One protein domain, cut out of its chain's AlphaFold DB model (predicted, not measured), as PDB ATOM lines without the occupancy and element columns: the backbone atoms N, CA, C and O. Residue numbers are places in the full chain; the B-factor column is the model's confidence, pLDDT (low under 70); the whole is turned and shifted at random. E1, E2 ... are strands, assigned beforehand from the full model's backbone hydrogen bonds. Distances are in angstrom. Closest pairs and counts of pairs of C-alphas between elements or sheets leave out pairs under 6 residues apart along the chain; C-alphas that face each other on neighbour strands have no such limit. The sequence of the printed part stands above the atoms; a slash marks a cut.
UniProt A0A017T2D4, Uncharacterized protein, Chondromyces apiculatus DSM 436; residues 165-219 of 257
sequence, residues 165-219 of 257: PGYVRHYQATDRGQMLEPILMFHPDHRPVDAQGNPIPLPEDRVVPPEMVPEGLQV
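This is residues 165 to 219 of the 257 residues of an uncharacterized protein of Chondromyces apiculatus DSM 436 (UniProt A0A017T2D4). There is little regular structure here: a small two-stranded hairpin, E1 and E2, has the loop of residues 171 to 182 reaching to one end of the long axis. After E2, residues 187 to 219 loop towards the other end round Gln 196, then fold back past E2. The 55 printed residues hold no named helix and two named strands, E1 then E2, in one antiparallel sheet; the class is all strand, with 8 residues in named elements. The whole is loose, with a radius of gyration of the C-alphas of 12.8 A, and elongated, spanning 44 by 23 by 17 A.

E1, residues 167 to 170, and E2, residues 183 to 186, form a hairpin of antiparallel neighbours, their directions 138 degrees apart. C-alphas 167 and 186 face each other at 4.7 A. N 168 and O 185, 2.8 A apart, and N 183 and O 170, 3.0 A apart, are within hydrogen-bond range.

E1 begins at C-alpha 167 (123.660, 154.509, 161.399) and is 9.6 A long. E2, 10.1 A long, ends at C-alpha 186 (119.807, 153.798, 158.771).

The two C-alphas farthest apart, of Arg 176 and Gln 196, are 44.0 A apart. The 12-residue link E1 to E2 is long. The printed part has no cut; its mean pLDDT is 88.2, and no printed residue is under 70.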
ATOM      1  N   PRO A 165     129.532 154.525 161.097       88.38
ATOM      2  CA  PRO A 165     129.023 155.338 160.001       88.38
ATOM      3  C   PRO A 165     127.886 154.616 159.265       88.38
ATOM      4  O   PRO A 165     127.908 153.400 159.095       88.38
ATOM      5  N   GLY A 166     126.888 155.382 158.823       90.00
ATOM      6  CA  GLY A 166     125.701 154.846 158.150       90.00
ATOM      7  C   GLY A 166     124.527 154.527 159.078       90.00
ATOM      8  O   GLY A 166     123.435 154.260 158.578       90.00
ATOM      9  N   TYR A 167     124.713 154.646 160.394       92.62
ATOM     10  CA  TYR A 167     123.660 154.509 161.399       92.62
ATOM     11  C   TYR A 167     123.413 155.824 162.136       92.62
ATOM     12  O   TYR A 167     124.321 156.638 162.318       92.62
ATOM     13  N   VAL A 168     122.174 156.033 162.576       94.19
ATOM     14  CA  VAL A 168     121.764 157.194 163.370       94.19
ATOM     15  C   VAL A 168     120.845 156.777 164.510       94.19
ATOM     16  O   VAL A 168     120.099 155.803 164.405       94.19
ATOM     17  N   ARG A 169     120.875 157.561 165.590       94.25
ATOM     18  CA  ARG A 169     119.872 157.492 166.654       94.25
ATOM     19  C   ARG A 169     118.647 158.275 166.235       94.25
ATOM     20  O   ARG A 169     118.758 159.459 165.905       94.25
ATOM     21  N   HIS A 170     117.489 157.641 166.293       94.12
ATOM     22  CA  HIS A 170     116.224 158.327 166.119       94.12
ATOM     23  C   HIS A 170     115.503 158.436 167.459       94.12
ATOM     24  O   HIS A 170     115.081 157.438 168.035       94.12
ATOM     25  N   TYR A 171     115.367 159.668 167.943       93.94
ATOM     26  CA  TYR A 171     114.616 159.974 169.151       93.94
ATOM     27  C   TYR A 171     113.145 160.154 168.808       93.94
ATOM     28  O   TYR A 171     112.798 160.912 167.898       93.94
ATOM     29  N   GLN A 172     112.292 159.472 169.561       92.62
ATOM     30  CA  GLN A 172     110.845 159.556 169.424       92.62
ATOM     31  C   GLN A 172     110.239 160.087 170.718       92.62
ATOM     32  O   GLN A 172     110.802 159.935 171.803       92.62
ATOM     33  N   ALA A 173     109.083 160.724 170.592       90.50
ATOM     34  CA  ALA A 173     108.284 161.147 171.726       90.50
ATOM     35  C   ALA A 173     106.861 160.625 171.547       90.50
ATOM     36  O   ALA A 173     106.369 160.534 170.422       90.50
ATOM     37  N   THR A 174     106.220 160.283 172.657       88.62
ATOM     38  CA  THR A 174     104.808 159.906 172.688       88.62
ATOM     39  C   THR A 174     103.916 161.129 172.477       88.62
ATOM     40  O   THR A 174     104.353 162.268 172.675       88.62
ATOM     41  N   ASP A 175     102.636 160.915 172.167       85.69
ATOM     42  CA  ASP A 175     101.654 162.004 172.023       85.69
ATOM     43  C   ASP A 175     101.456 162.787 173.337       85.69
ATOM     44  O   ASP A 175     101.017 163.936 173.346       85.69
ATOM     45  N   ARG A 176     101.826 162.177 174.468       82.06
ATOM     46  CA  ARG A 176     101.825 162.785 175.807       82.06
ATOM     47  C   ARG A 176     103.110 163.566 176.118       82.06
ATOM     48  O   ARG A 176     103.258 164.072 177.230       82.06
ATOM     49  N   GLY A 177     104.050 163.644 175.176       86.69
ATOM     50  CA  GLY A 177     105.327 164.345 175.330       86.69
ATOM     51  C   GLY A 177     106.387 163.577 176.124       86.69
ATOM     52  O   GLY A 177     107.375 164.176 176.548       86.69
ATOM     53  N   GLN A 178     106.213 162.270 176.346       89.62
ATOM     54  CA  GLN A 178     107.240 161.449 176.994       89.62
ATOM     55  C   GLN A 178     108.299 161.056 175.963       89.62
ATOM     56  O   GLN A 178     107.966 160.509 174.915       89.62
ATOM     57  N   MET A 179     109.570 161.333 176.251       91.06
ATOM     58  CA  MET A 179     110.678 160.928 175.384       91.06
ATOM     59  C   MET A 179     110.949 159.431 175.547       91.06
ATOM     60  O   MET A 179     111.067 158.946 176.675       91.06
ATOM     61  N   LEU A 180     111.014 158.722 174.422       91.69
ATOM     62  CA  LEU A 180     111.310 157.295 174.353       91.69
ATOM     63  C   LEU A 180     112.804 157.064 174.155       91.69
ATOM     64  O   LEU A 180     113.544 157.971 173.759       91.69
ATOM     65  N   GLU A 181     113.229 155.831 174.410       93.88
ATOM     66  CA  GLU A 181     114.598 155.426 174.127       93.88
ATOM     67  C   GLU A 181     114.876 155.518 172.619       93.88
ATOM     68  O   GLU A 181     113.998 155.228 171.794       93.88
ATOM     69  N   PRO A 182     116.071 155.986 172.228       94.44
ATOM     70  CA  PRO A 182     116.388 156.170 170.827       94.44
ATOM     71  C   PRO A 182     116.523 154.820 170.133       94.44
ATOM     72  O   PRO A 182     117.209 153.918 170.616       94.44
ATOM     73  N   ILE A 183     115.917 154.721 168.955       94.38
ATOM     74  CA  ILE A 183     115.999 153.522 168.124       94.38
ATOM     75  C   ILE A 183     117.090 153.654 167.067       94.38
ATOM     76  O   ILE A 183     117.415 154.758 166.605       94.38
ATOM     77  N   LEU A 184     117.632 152.514 166.654       94.19
ATOM     78  CA  LEU A 184     118.611 152.423 165.585       94.19
ATOM     79  C   LEU A 184     117.931 152.575 164.220       94.19
ATOM     80  O   LEU A 184     117.060 151.789 163.841       94.19
ATOM     81  N   MET A 185     118.374 153.563 163.448       94.75
ATOM     82  CA  MET A 185     117.932 153.768 162.070       94.75
ATOM     83  C   MET A 185     119.114 153.864 161.110       94.75
ATOM     84  O   MET A 185     120.214 154.285 161.477       94.75
ATOM     85  N   PHE A 186     118.864 153.525 159.848       93.38
ATOM     86  CA  PHE A 186     119.807 153.798 158.771       93.38
ATOM     87  C   PHE A 186     119.869 155.298 158.469       93.38
ATOM     88  O   PHE A 186     118.850 155.995 158.411       93.38
ATOM     89  N   HIS A 187     121.079 155.796 158.225       93.31
ATOM     90  CA  HIS A 187     121.296 157.166 157.779       93.31
ATOM     91  C   HIS A 187     120.636 157.381 156.401       93.31
ATOM     92  O   HIS A 187     120.833 156.560 155.503       93.31
ATOM     93  N   PRO A 188     119.887 158.481 156.181       89.12
ATOM     94  CA  PRO A 188     119.116 158.696 154.950       89.12
ATOM     95  C   PRO A 188     119.968 158.709 153.673       89.12
ATOM     96  O   PRO A 188     119.522 158.245 152.619       89.12
ATOM     97  N   ASP A 189     121.191 159.219 153.789       88.94
ATOM     98  CA  ASP A 189     122.125 159.364 152.669       88.94
ATOM     99  C   ASP A 189     123.077 158.172 152.515       88.94
ATOM    100  O   ASP A 189     123.844 158.117 151.556       88.94
ATOM    101  N   HIS A 190     123.042 157.205 153.438       86.44
ATOM    102  CA  HIS A 190     123.894 156.025 153.360       86.44
ATOM    103  C   HIS A 190     123.146 154.869 152.692       86.44
ATOM    104  O   HIS A 190     121.929 154.717 152.823       86.44
ATOM    105  N   ARG A 191     123.878 154.044 151.945       88.00
ATOM    106  CA  ARG A 191     123.372 152.782 151.406       88.00
ATOM    107  C   ARG A 191     124.087 151.662 152.156       88.00
ATOM    108  O   ARG A 191     125.293 151.524 151.969       88.00
ATOM    109  N   PRO A 192     123.403 150.936 153.059       83.00
ATOM    110  CA  PRO A 192     124.012 149.814 153.745       83.00
ATOM    111  C   PRO A 192     124.418 148.770 152.706       83.00
ATOM    112  O   PRO A 192     123.687 148.504 151.748       83.00
ATOM    113  N   VAL A 193     125.613 148.228 152.893       83.88
ATOM    114  CA  VAL A 193     126.160 147.149 152.080       83.88
ATOM    115  C   VAL A 193     126.383 145.936 152.969       83.88
ATOM    116  O   VAL A 193     126.656 146.089 154.161       83.88
ATOM    117  N   ASP A 194     126.234 144.745 152.403       82.00
ATOM    118  CA  ASP A 194     126.557 143.496 153.087       82.00
ATOM    119  C   ASP A 194     128.080 143.291 153.186       82.00
ATOM    120  O   ASP A 194     128.885 144.090 152.693       82.00
ATOM    121  N   ALA A 195     128.495 142.198 153.828       79.19
ATOM    122  CA  ALA A 195     129.907 141.837 153.964       79.19
ATOM    123  C   ALA A 195     130.607 141.585 152.610       79.19
ATOM    124  O   ALA A 195     131.836 141.581 152.538       79.19
ATOM    125  N   GLN A 196     129.842 141.370 151.540       82.69
ATOM    126  CA  GLN A 196     130.306 141.154 150.172       82.69
ATOM    127  C   GLN A 196     130.294 142.453 149.343       82.69
ATOM    128  O   GLN A 196     130.710 142.442 148.183       82.69
ATOM    129  N   GLY A 197     129.869 143.575 149.931       82.50
ATOM    130  CA  GLY A 197     129.779 144.878 149.279       82.50
ATOM    131  C   GLY A 197     128.529 145.071 148.416       82.50
ATOM    132  O   GLY A 197     128.449 146.074 147.702       82.50
ATOM    133  N   ASN A 198     127.551 144.161 148.458       86.38
ATOM    134  CA  ASN A 198     126.294 144.336 147.736       86.38
ATOM    135  C   ASN A 198     125.364 145.279 148.507       86.38
ATOM    136  O   ASN A 198     125.270 145.186 149.732       86.38
ATOM    137  N   PRO A 199     124.637 146.171 147.816       85.94
ATOM    138  CA  PRO A 199     123.664 147.039 148.460       85.94
ATOM    139  C   PRO A 199     122.502 146.220 149.025       85.94
ATOM    140  O   PRO A 199     121.872 145.437 148.312       85.94
ATOM    141  N   ILE A 200     122.189 146.449 150.296       84.62
ATOM    142  CA  ILE A 200     121.060 145.808 150.967       84.62
ATOM    143  C   ILE A 200     119.809 146.674 150.752       84.62
ATOM    144  O   ILE A 200     119.885 147.898 150.923       84.62
ATOM    145  N   PRO A 201     118.650 146.093 150.379       86.12
ATOM    146  CA  PRO A 201     117.401 146.843 150.321       86.12
ATOM    147  C   PRO A 201     117.050 147.388 151.712       86.12
ATOM    148  O   PRO A 201     116.954 146.634 152.679       86.12
ATOM    149  N   LEU A 202     116.868 148.708 151.817       86.69
ATOM    150  CA  LEU A 202     116.428 149.315 153.070       86.69
ATOM    151  C   LEU A 202     114.929 149.068 153.278       86.69
ATOM    152  O   LEU A 202     114.156 149.221 152.327       86.69
ATOM    153  N   PRO A 203     114.507 148.808 154.523       86.19
ATOM    154  CA  PRO A 203     113.106 148.889 154.914       86.19
ATOM    155  C   PRO A 203     112.507 150.274 154.632       86.19
ATOM    156  O   PRO A 203     113.208 151.292 154.683       86.19
ATOM    157  N   GLU A 204     111.197 150.335 154.381       85.94
ATOM    158  CA  GLU A 204     110.479 151.594 154.121       85.94
ATOM    159  C   GLU A 204     110.558 152.565 155.308       85.94
ATOM    160  O   GLU A 204     110.717 153.777 155.142       85.94
ATOM    161  N   ASP A 205     110.501 152.025 156.524       87.19
ATOM    162  CA  ASP A 205     110.622 152.779 157.768       87.19
ATOM    163  C   ASP A 205     112.072 153.171 158.102       87.19
ATOM    164  O   ASP A 205     112.273 154.040 158.962       87.19
ATOM    165  N   ARG A 206     113.050 152.587 157.390       90.88
ATOM    166  CA  ARG A 206     114.506 152.682 157.592       90.88
ATOM    167  C   ARG A 206     114.970 152.282 158.993       90.88
ATOM    168  O   ARG A 206     116.065 152.680 159.408       90.88
ATOM    169  N   VAL A 207     114.150 151.532 159.721       92.12
ATOM    170  CA  VAL A 207     114.533 150.952 161.005       92.12
ATOM    171  C   VAL A 207     115.470 149.785 160.730       92.12
ATOM    172  O   VAL A 207     115.281 149.026 159.778       92.12
ATOM    173  N   VAL A 208     116.537 149.679 161.516       90.88
ATOM    174  CA  VAL A 208     117.474 148.565 161.366       90.88
ATOM    175  C   VAL A 208     116.808 147.302 161.919       90.88
ATOM    176  O   VAL A 208     116.325 147.335 163.046       90.88
ATOM    177  N   PRO A 209     116.742 146.196 161.163       88.81
ATOM    178  CA  PRO A 209     116.255 144.927 161.683       88.81
ATOM    179  C   PRO A 209     117.311 144.241 162.569       88.81
ATOM    180  O   PRO A 209     118.506 144.505 162.404       88.81
ATOM    181  N   PRO A 210     116.901 143.307 163.450       86.19
ATOM    182  CA  PRO A 210     117.802 142.580 164.354       86.19
ATOM    183  C   PRO A 210     119.006 141.927 163.666       86.19
ATOM    184  O   PRO A 210     120.108 141.943 164.203       86.19
ATOM    185  N   GLU A 211     118.824 141.431 162.443       85.44
ATOM    186  CA  GLU A 211     119.874 140.715 161.706       85.44
ATOM    187  C   GLU A 211     120.964 141.624 161.123       85.44
ATOM    188  O   GLU A 211     122.007 141.145 160.686       85.44
ATOM    189  N   MET A 212     120.735 142.942 161.101       84.31
ATOM    190  CA  MET A 212     121.687 143.947 160.610       84.31
ATOM    191  C   MET A 212     122.234 144.828 161.733       84.31
ATOM    192  O   MET A 212     122.717 145.938 161.495       84.31
ATOM    193  N   VAL A 213     122.135 144.353 162.971       87.19
ATOM    194  CA  VAL A 213     122.640 145.073 164.133       87.19
ATOM    195  C   VAL A 213     124.164 145.208 164.051       87.19
ATOM    196  O   VAL A 213     124.858 144.216 163.823       87.19
ATOM    197  N   PRO A 214     124.708 146.421 164.262       84.75
ATOM    198  CA  PRO A 214     126.132 146.613 164.470       84.75
ATOM    199  C   PRO A 214     126.689 145.710 165.569       84.75
ATOM    200  O   PRO A 214     126.112 145.608 166.652       84.75
ATOM    201  N   GLU A 215     127.854 145.112 165.320       82.94
ATOM    202  CA  GLU A 215     128.539 144.296 166.323       82.94
ATOM    203  C   GLU A 215     128.751 145.083 167.629       82.94
ATOM    204  O   GLU A 215     129.157 146.247 167.626       82.94
ATOM    205  N   GLY A 216     128.470 144.434 168.761       82.38
ATOM    206  CA  GLY A 216     128.633 145.019 170.094       82.38
ATOM    207  C   GLY A 216     127.437 145.822 170.618       82.38
ATOM    208  O   GLY A 216     127.482 146.245 171.775       82.38
ATOM    209  N   LEU A 217     126.368 146.006 169.834       86.75
ATOM    210  CA  LEU A 217     125.112 146.578 170.325       86.75
ATOM    211  C   LEU A 217     124.208 145.483 170.922       86.75
ATOM    212  O   LEU A 217     124.100 144.383 170.383       86.75
ATOM    213  N   GLN A 218     123.543 145.790 172.038       84.56
ATOM    214  CA  GLN A 218     122.551 144.897 172.642       84.56
ATOM    215  C   GLN A 218     121.257 144.934 171.823       84.56
ATOM    216  O   GLN A 218     120.721 146.007 171.554       84.56
ATOM    217  N   VAL A 219     120.757 143.764 171.420       86.44
ATOM    218  CA  VAL A 219     119.495 143.639 170.678       86.44
ATOM    219  C   VAL A 219     118.333 143.707 171.668       86.44
ATOM    220  O   VAL A 219     117.799 142.686 172.093       86.44
TER     221      VAL A 219